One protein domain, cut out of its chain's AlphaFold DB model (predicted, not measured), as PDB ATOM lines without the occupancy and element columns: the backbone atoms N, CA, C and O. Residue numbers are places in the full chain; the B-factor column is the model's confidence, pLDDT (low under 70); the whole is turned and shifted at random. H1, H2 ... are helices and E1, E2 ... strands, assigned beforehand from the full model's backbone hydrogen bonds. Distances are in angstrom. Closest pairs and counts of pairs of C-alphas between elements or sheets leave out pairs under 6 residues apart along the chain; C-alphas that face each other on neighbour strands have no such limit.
ATOM      1  N   GLY A 273     251.576 260.341 382.656       47.56
ATOM      2  CA  GLY A 273     250.776 260.954 381.588       47.56
ATOM      3  C   GLY A 273     251.605 261.772 380.588       47.56
ATOM      4  O   GLY A 273     251.316 261.777 379.381       47.56
ATOM      5  N   PHE A 274     252.661 262.437 381.067       51.91
ATOM      6  CA  PHE A 274     253.566 263.226 380.230       51.91
ATOM      7  C   PHE A 274     254.445 262.314 379.366       51.91
ATOM      8  O   PHE A 274     254.520 262.500 378.145       51.91
ATOM      9  N   HIS A 275     255.038 261.281 379.970       51.28
ATOM     10  CA  HIS A 275     255.891 260.322 379.273       51.28
ATOM     11  C   HIS A 275     255.120 259.502 378.229       51.28
ATOM     12  O   HIS A 275     255.613 259.336 377.111       51.28
ATOM     13  N   SER A 276     253.880 259.093 378.520       56.75
ATOM     14  CA  SER A 276     252.999 258.385 377.575       56.75
ATOM     15  C   SER A 276     252.630 259.230 376.342       56.75
ATOM     16  O   SER A 276     252.777 258.803 375.186       56.75
ATOM     17  N   THR A 277     252.217 260.482 376.558       60.34
ATOM     18  CA  THR A 277     251.780 261.374 375.469       60.34
ATOM     19  C   THR A 277     252.957 261.849 374.613       60.34
ATOM     20  O   THR A 277     252.841 261.971 373.390       60.34
ATOM     21  N   LEU A 278     254.114 262.094 375.235       63.44
ATOM     22  CA  LEU A 278     255.318 262.511 374.525       63.44
ATOM     23  C   LEU A 278     255.968 261.336 373.778       63.44
ATOM     24  O   LEU A 278     256.300 261.488 372.603       63.44
ATOM     25  N   SER A 279     256.082 260.155 374.398       63.66
ATOM     26  CA  SER A 279     256.599 258.932 373.755       63.66
ATOM     27  C   SER A 279     255.805 258.574 372.492       63.66
ATOM     28  O   SER A 279     256.381 258.333 371.422       63.66
ATOM     29  N   SER A 280     254.473 258.640 372.569       68.38
ATOM     30  CA  SER A 280     253.588 258.294 371.451       68.38
ATOM     31  C   SER A 280     253.642 259.278 370.278       68.38
ATOM     32  O   SER A 280     253.268 258.904 369.170       68.38
ATOM     33  N   LYS A 281     254.146 260.508 370.456       77.88
ATOM     34  CA  LYS A 281     254.139 261.544 369.401       77.88
ATOM     35  C   LYS A 281     255.519 262.075 369.015       77.88
ATOM     36  O   LYS A 281     255.664 262.672 367.945       77.88
ATOM     37  N   LEU A 282     256.565 261.826 369.805       77.38
ATOM     38  CA  LEU A 282     257.906 262.365 369.550       77.38
ATOM     39  C   LEU A 282     258.474 261.913 368.195       77.38
ATOM     40  O   LEU A 282     259.095 262.710 367.485       77.38
ATOM     41  N   HIS A 283     258.221 260.668 367.784       77.81
ATOM     42  CA  HIS A 283     258.660 260.164 366.479       77.81
ATOM     43  C   HIS A 283     257.975 260.871 365.292       77.81
ATOM     44  O   HIS A 283     258.600 260.988 364.232       77.81
ATOM     45  N   LEU A 284     256.765 261.408 365.486       78.62
ATOM     46  CA  LEU A 284     255.984 262.154 364.488       78.62
ATOM     47  C   LEU A 284     256.374 263.637 364.395       78.62
ATOM     48  O   LEU A 284     256.054 264.298 363.411       78.62
ATOM     49  N   SER A 285     257.083 264.172 365.393       76.75
ATOM     50  CA  SER A 285     257.485 265.587 365.410       76.75
ATOM     51  C   SER A 285     258.379 265.961 364.215       76.75
ATOM     52  O   SER A 285     259.084 265.121 363.659       76.75
ATOM     53  N   LYS A 286     258.422 267.237 363.820       80.12
ATOM     54  CA  LYS A 286     259.321 267.720 362.744       80.12
ATOM     55  C   LYS A 286     260.785 267.886 363.191       80.12
ATOM     56  O   LYS A 286     261.613 268.373 362.429       80.12
ATOM     57  N   ILE A 287     261.102 267.481 364.420       76.25
ATOM     58  CA  ILE A 287     262.443 267.555 365.004       76.25
ATOM     59  C   ILE A 287     263.408 266.684 364.190       76.25
ATOM     60  O   ILE A 287     263.027 265.633 363.658       76.25
ATOM     61  N   ASN A 288     264.669 267.114 364.092       83.75
ATOM     62  CA  ASN A 288     265.666 266.330 363.385       83.75
ATOM     63  C   ASN A 288     265.842 264.952 364.056       83.75
ATOM     64  O   ASN A 288     265.611 264.742 365.247       83.75
ATOM     65  N   VAL A 289     266.261 263.983 363.257       81.81
ATOM     66  CA  VAL A 289     266.439 262.586 363.662       81.81
ATOM     67  C   VAL A 289     267.355 262.407 364.879       81.81
ATOM     68  O   VAL A 289     267.090 261.558 365.728       81.81
ATOM     69  N   HIS A 290     268.450 263.161 364.937       78.81
ATOM     70  CA  HIS A 290     269.467 263.008 365.968       78.81
ATOM     71  C   HIS A 290     268.963 263.554 367.302       78.81
ATOM     72  O   HIS A 290     269.109 262.899 368.330       78.81
ATOM     73  N   ASP A 291     268.276 264.689 367.249       79.56
ATOM     74  CA  ASP A 291     267.641 265.343 368.380       79.56
ATOM     75  C   ASP A 291     266.489 264.489 368.915       79.56
ATOM     76  O   ASP A 291     266.356 264.347 370.123       79.56
ATOM     77  N   LYS A 292     265.714 263.820 368.049       85.75
ATOM     78  CA  LYS A 292     264.707 262.832 368.484       85.75
ATOM     79  C   LYS A 292     265.332 261.688 369.279       85.75
ATOM     80  O   LYS A 292     264.848 261.375 370.359       85.75
ATOM     81  N   ILE A 293     266.399 261.071 368.763       81.44
ATOM     82  CA  ILE A 293     267.108 259.983 369.463       81.44
ATOM     83  C   ILE A 293     267.687 260.495 370.787       81.44
ATOM     84  O   ILE A 293     267.564 259.835 371.816       81.44
ATOM     85  N   ALA A 294     268.269 261.696 370.773       74.12
ATOM     86  CA  ALA A 294     268.785 262.342 371.966       74.12
ATOM     87  C   ALA A 294     267.683 262.600 373.002       74.12
ATOM     88  O   ALA A 294     267.945 262.413 374.186       74.12
ATOM     89  N   LEU A 295     266.477 262.991 372.581       79.31
ATOM     90  CA  LEU A 295     265.316 263.194 373.449       79.31
ATOM     91  C   LEU A 295     264.801 261.870 374.025       79.31
ATOM     92  O   LEU A 295     264.609 261.804 375.232       79.31
ATOM     93  N   TYR A 296     264.671 260.809 373.217       84.25
ATOM     94  CA  TYR A 296     264.312 259.474 373.723       84.25
ATOM     95  C   TYR A 296     265.294 258.981 374.793       84.25
ATOM     96  O   TYR A 296     264.870 258.471 375.822       84.25
ATOM     97  N   TRP A 297     266.598 259.171 374.568       77.94
ATOM     98  CA  TRP A 297     267.630 258.795 375.536       77.94
ATOM     99  C   TRP A 297     267.612 259.670 376.793       77.94
ATOM    100  O   TRP A 297     267.691 259.157 377.897       77.94
ATOM    101  N   SER A 298     267.511 260.996 376.638       73.69
ATOM    102  CA  SER A 298     267.656 261.928 377.772       73.69
ATOM    103  C   SER A 298     266.418 261.983 378.668       73.69
ATOM    104  O   SER A 298     266.535 262.388 379.815       73.69
ATOM    105  N   LEU A 299     265.244 261.648 378.129       76.69
ATOM    106  CA  LEU A 299     263.977 261.640 378.864       76.69
ATOM    107  C   LEU A 299     263.603 260.243 379.373       76.69
ATOM    108  O   LEU A 299     262.511 260.090 379.904       76.69
ATOM    109  N   GLU A 300     264.458 259.241 379.134       79.69
ATOM    110  CA  GLU A 300     264.242 257.838 379.520       79.69
ATOM    111  C   GLU A 300     262.859 257.294 379.118       79.69
ATOM    112  O   GLU A 300     262.300 256.398 379.744       79.69
ATOM    113  N   ILE A 301     262.304 257.818 378.023       83.19
ATOM    114  CA  ILE A 301     260.992 257.411 377.527       83.19
ATOM    115  C   ILE A 301     261.110 256.182 376.627       83.19
ATOM    116  O   ILE A 301     262.066 256.078 375.843       83.19
ATOM    117  N   PRO A 302     260.107 255.283 376.654       83.12
ATOM    118  CA  PRO A 302     260.037 254.176 375.719       83.12
ATOM    119  C   PRO A 302     260.106 254.691 374.286       83.12
ATOM    120  O   PRO A 302     259.363 255.597 373.890       83.12
ATOM    121  N   ILE A 303     261.031 254.143 373.505       85.38
ATOM    122  CA  ILE A 303     261.216 254.550 372.121       85.38
ATOM    123  C   ILE A 303     260.242 253.789 371.224       85.38
ATOM    124  O   ILE A 303     260.085 252.571 371.316       85.38
ATOM    125  N   ASN A 304     259.559 254.514 370.338       85.00
ATOM    126  CA  ASN A 304     258.605 253.892 369.430       85.00
ATOM    127  C   ASN A 304     259.312 252.866 368.518       85.00
ATOM    128  O   ASN A 304     260.316 253.176 367.871       85.00
ATOM    129  N   ARG A 305     258.760 251.653 368.435       78.38
ATOM    130  CA  ARG A 305     259.354 250.533 367.689       78.38
ATOM    131  C   ARG A 305     259.511 250.813 366.193       78.38
ATOM    132  O   ARG A 305     260.570 250.535 365.640       78.38
ATOM    133  N   GLN A 306     258.521 251.444 365.560       76.94
ATOM    134  CA  GLN A 306     258.601 251.814 364.139       76.94
ATOM    135  C   GLN A 306     259.696 252.857 363.898       76.94
ATOM    136  O   GLN A 306     260.374 252.847 362.869       76.94
ATOM    137  N   PHE A 307     259.897 253.760 364.863       82.56
ATOM    138  CA  PHE A 307     261.008 254.698 364.810       82.56
ATOM    139  C   PHE A 307     262.348 253.962 364.907       82.56
ATOM    140  O   PHE A 307     263.197 254.186 364.052       82.56
ATOM    141  N   ILE A 308     262.531 253.039 365.857       81.94
ATOM    142  CA  ILE A 308     263.757 252.221 365.948       81.94
ATOM    143  C   ILE A 308     264.042 251.528 364.617       81.94
ATOM    144  O   ILE A 308     265.127 251.702 364.069       81.94
ATOM    145  N   GLU A 309     263.061 250.817 364.061       76.44
ATOM    146  CA  GLU A 309     263.190 250.074 362.802       76.44
ATOM    147  C   GLU A 309     263.634 250.981 361.643       76.44
ATOM    148  O   GLU A 309     264.533 250.629 360.878       76.44
ATOM    149  N   LYS A 310     263.091 252.202 361.563       80.88
ATOM    150  CA  LYS A 310     263.511 253.205 360.573       80.88
ATOM    151  C   LYS A 310     264.955 253.674 360.781       80.88
ATOM    152  O   LYS A 310     265.648 254.017 359.818       80.88
ATOM    153  N   MET A 311     265.409 253.728 362.031       82.00
ATOM    154  CA  MET A 311     266.697 254.308 362.407       82.00
ATOM    155  C   MET A 311     267.828 253.283 362.548       82.00
ATOM    156  O   MET A 311     268.995 253.683 362.506       82.00
ATOM    157  N   GLU A 312     267.518 251.985 362.637       80.44
ATOM    158  CA  GLU A 312     268.494 250.890 362.758       80.44
ATOM    159  C   GLU A 312     269.501 250.872 361.598       80.44
ATOM    160  O   GLU A 312     270.630 250.406 361.756       80.44
ATOM    161  N   ARG A 313     269.162 251.452 360.442       74.12
ATOM    162  CA  ARG A 313     270.110 251.630 359.334       74.12
ATOM    163  C   ARG A 313     271.277 252.555 359.685       74.12
ATOM    164  O   ARG A 313     272.384 252.370 359.187       74.12
ATOM    165  N   GLN A 314     271.034 253.592 360.482       78.94
ATOM    166  CA  GLN A 314     272.010 254.654 360.758       78.94
ATOM    167  C   GLN A 314     272.642 254.539 362.144       78.94
ATOM    168  O   GLN A 314     273.768 255.008 362.340       78.94
ATOM    169  N   TYR A 315     271.925 253.926 363.081       83.75
ATOM    170  CA  TYR A 315     272.306 253.818 364.477       83.75
ATOM    171  C   TYR A 315     272.185 252.372 364.947       83.75
ATOM    172  O   TYR A 315     271.378 251.591 364.449       83.75
ATOM    173  N   GLU A 316     273.027 252.012 365.896       82.06
ATOM    174  CA  GLU A 316     272.870 250.829 366.721       82.06
ATOM    175  C   GLU A 316     272.281 251.278 368.057       82.06
ATOM    176  O   GLU A 316     272.749 252.256 368.640       82.06
ATOM    177  N   PHE A 317     271.226 250.602 368.507       85.50
ATOM    178  CA  PHE A 317     270.508 250.935 369.735       85.50
ATOM    179  C   PHE A 317     270.632 249.783 370.730       85.50
ATOM    180  O   PHE A 317     270.455 248.622 370.361       85.50
ATOM    181  N   LYS A 318     270.881 250.104 372.000       83.00
ATOM    182  CA  LYS A 318     270.684 249.197 373.136       83.00
ATOM    183  C   LYS A 318     269.487 249.695 373.924       83.00
ATOM    184  O   LYS A 318     269.492 250.841 374.367       83.00
ATOM    185  N   ILE A 319     268.470 248.855 374.063       85.50
ATOM    186  CA  ILE A 319     267.173 249.208 374.645       85.50
ATOM    187  C   ILE A 319     266.926 248.283 375.842       85.50
ATOM    188  O   ILE A 319     267.309 247.113 375.794       85.50
ATOM    189  N   SER A 320     266.340 248.808 376.916       82.00
ATOM    190  CA  SER A 320     265.963 248.031 378.098       82.00
ATOM    191  C   SER A 320     264.757 247.128 377.824       82.00
ATOM    192  O   SER A 320     264.073 247.256 376.805       82.00
ATOM    193  N   SER A 321     264.447 246.237 378.766       77.06
ATOM    194  CA  SER A 321     263.220 245.434 378.733       77.06
ATOM    195  C   SER A 321     261.945 246.287 378.755       77.06
ATOM    196  O   SER A 321     260.933 245.856 378.212       77.06
ATOM    197  N   GLN A 322     261.990 247.506 379.310       78.44
ATOM    198  CA  GLN A 322     260.869 248.459 379.283       78.44
ATOM    199  C   GLN A 322     260.796 249.292 377.987       78.44
ATOM    200  O   GLN A 322     259.987 250.210 377.886       78.44
ATOM    201  N   GLY A 323     261.645 249.019 376.990       80.38
ATOM    202  CA  GLY A 323     261.646 249.765 375.728       80.38
ATOM    203  C   GLY A 323     262.374 251.111 375.789       80.38
ATOM    204  O   GLY A 323     262.296 251.882 374.833       80.38
ATOM    205  N   VAL A 324     263.098 251.400 376.875       84.06
ATOM    206  CA  VAL A 324     263.836 252.658 377.072       84.06
ATOM    207  C   VAL A 324     265.222 252.569 376.447       84.06
ATOM    208  O   VAL A 324     265.913 251.556 376.555       84.06
ATOM    209  N   LEU A 325     265.651 253.633 375.773       84.00
ATOM    210  CA  LEU A 325     266.954 253.667 375.122       84.00
ATOM    211  C   LEU A 325     268.078 253.796 376.168       84.00
ATOM    212  O   LEU A 325     268.177 254.815 376.835       84.00
ATOM    213  N   ILE A 326     268.954 252.792 376.275       80.75
ATOM    214  CA  ILE A 326     270.103 252.769 377.202       80.75
ATOM    215  C   ILE A 326     271.339 253.391 376.544       80.75
ATOM    216  O   ILE A 326     272.081 254.156 377.157       80.75
ATOM    217  N   ASN A 327     271.588 253.047 375.278       81.56
ATOM    218  CA  ASN A 327     272.736 253.539 374.521       81.56
ATOM    219  C   ASN A 327     272.402 253.594 373.030       81.56
ATOM    220  O   ASN A 327     271.644 252.763 372.527       81.56
ATOM    221  N   TYR A 328     273.006 254.536 372.315       84.44
ATOM    222  CA  TYR A 328     272.965 254.586 370.866       84.44
ATOM    223  C   TYR A 328     274.320 255.000 370.293       84.44
ATOM    224  O   TYR A 328     274.932 255.977 370.722       84.44
ATOM    225  N   THR A 329     274.773 254.288 369.271       80.75
ATOM    226  CA  THR A 329     276.006 254.601 368.544       80.75
ATOM    227  C   THR A 329     275.695 254.770 367.070       80.75
ATOM    228  O   THR A 329     274.907 254.040 366.469       80.75
ATOM    229  N   ARG A 330     276.286 255.791 366.451       80.69
ATOM    230  CA  ARG A 330     276.111 256.018 365.019       80.69
ATOM    231  C   ARG A 330     276.984 255.021 364.258       80.69
ATOM    232  O   ARG A 330     278.198 255.024 364.430       80.69
ATOM    233  N   LYS A 331     276.382 254.220 363.380       79.62
ATOM    234  CA  LYS A 331     277.102 253.222 362.573       79.62
ATOM    235  C   LYS A 331     278.134 253.889 361.666       79.62
ATOM    236  O   LYS A 331     277.856 254.973 361.124       79.62
ATOM    237  N   SER A 332     279.286 253.245 361.469       78.00
ATOM    238  CA  SER A 332     280.305 253.721 360.528       78.00
ATOM    239  C   SER A 332     279.773 253.681 359.090       78.00
ATOM    240  O   SER A 332     278.766 253.037 358.791       78.00
ATOM    241  N   GLN A 333     280.420 254.388 358.161       69.00
ATOM    242  CA  GLN A 333     279.982 254.386 356.762       69.00
ATOM    243  C   GLN A 333     280.049 252.981 356.128       69.00
ATOM    244  O   GLN A 333     279.195 252.658 355.302       69.00
ATOM    245  N   GLY A 334     281.016 252.151 356.540       70.75
ATOM    246  CA  GLY A 334     281.125 250.749 356.126       70.75
ATOM    247  C   GLY A 334     279.967 249.905 356.656       70.75
ATOM    248  O   GLY A 334     279.286 249.240 355.876       70.75
ATOM    249  N   ASP A 335     279.658 250.034 357.947       72.50
ATOM    250  CA  ASP A 335     278.557 249.295 358.580       72.50
ATOM    251  C   ASP A 335     277.210 249.653 357.953       72.50
ATOM    252  O   ASP A 335     276.384 248.781 357.713       72.50
ATOM    253  N   ARG A 336     276.995 250.926 357.598       71.19
ATOM    254  CA  ARG A 336     275.765 251.361 356.911       71.19
ATOM    255  C   ARG A 336     275.621 250.786 355.507       71.19
ATOM    256  O   ARG A 336     274.493 250.608 355.051       71.19
ATOM    257  N   ARG A 337     276.731 250.552 354.799       66.50
ATOM    258  CA  ARG A 337     276.710 249.926 353.468       66.50
ATOM    259  C   ARG A 337     276.449 248.431 353.560       66.50
ATOM    260  O   ARG A 337     275.791 247.902 352.675       66.50
TER     261      ARG A 337
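AT A GLANCE: This is residues 273 to 337 of the 558 residues of the protein "Protein CBG26377" of Caenorhabditis briggsae (UniProt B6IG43). A two-stranded hairpin, E1 and E2, makes a small wall, with H2 and H3 over one of its faces, H2 by E2 and H3 by E1, and the other face bare. H1 and the short H4 lie at opposite ends of the long axis, H1 beyond H2 and H4 beyond the end of E2. The printed part has 65 residues, with four named helices and two named strands in the order H1, H2, H3, E1, E2, H4; the sheet, E1 - E2, is antiparallel and the class is mixed, helices and strands. It is compact, with a radius of gyration of the C-alphas of 11.7 A, and only just elongated, spanning 41 by 27 by 18 A.

IN THESE COORDINATES: E1 is residues 315 to 319, 12.3 A long, and E2 residues 325 to 330, 13.8 A. H2 is residues 289 to 298, 14.2 A, and H3 residues 305 to 311, 9.8 A. H1, residues 273 to 282, 14.1 A, begins at C-alpha 273 (250.776, 260.954, 381.588). H4, residues 333 to 337, 6.4 A, ends at C-alpha 337 (276.710, 249.926, 353.468).

HOW THE PARTS SIT: In the hairpin, E1 and E2 are antiparallel at 166 degrees, with N 316 and O 329 within hydrogen-bond range at 2.8 A. The closest C-alphas of H2 and E2, Trp 297 and Leu 325, are 5.2 A apart; those of H3 and E1, Ile 308 and Phe 317, 7.8 A. H2 and H3 are near each other, with 7 pairs of C-alphas within 10 A. H1 and H2 are close but not clearly touching, the closest C-alphas, Leu 282 and Lys 292, 6.9 A apart, at a shallow tilt of 20 degrees, opposite ways. H1 and H4 are apart. Every O i to N i+4 pair is within hydrogen-bond range in H2, H3 and H4; in H1, 5 of 6 are.

THE WHOLE: The two C-alphas farthest apart, Gly 273 and Gly 334, are 40.9 A apart. The printed part has no cut and no long link. The mean pLDDT of the printed part is 76.9; residues 273 to 280, 333 and 337 are under 70.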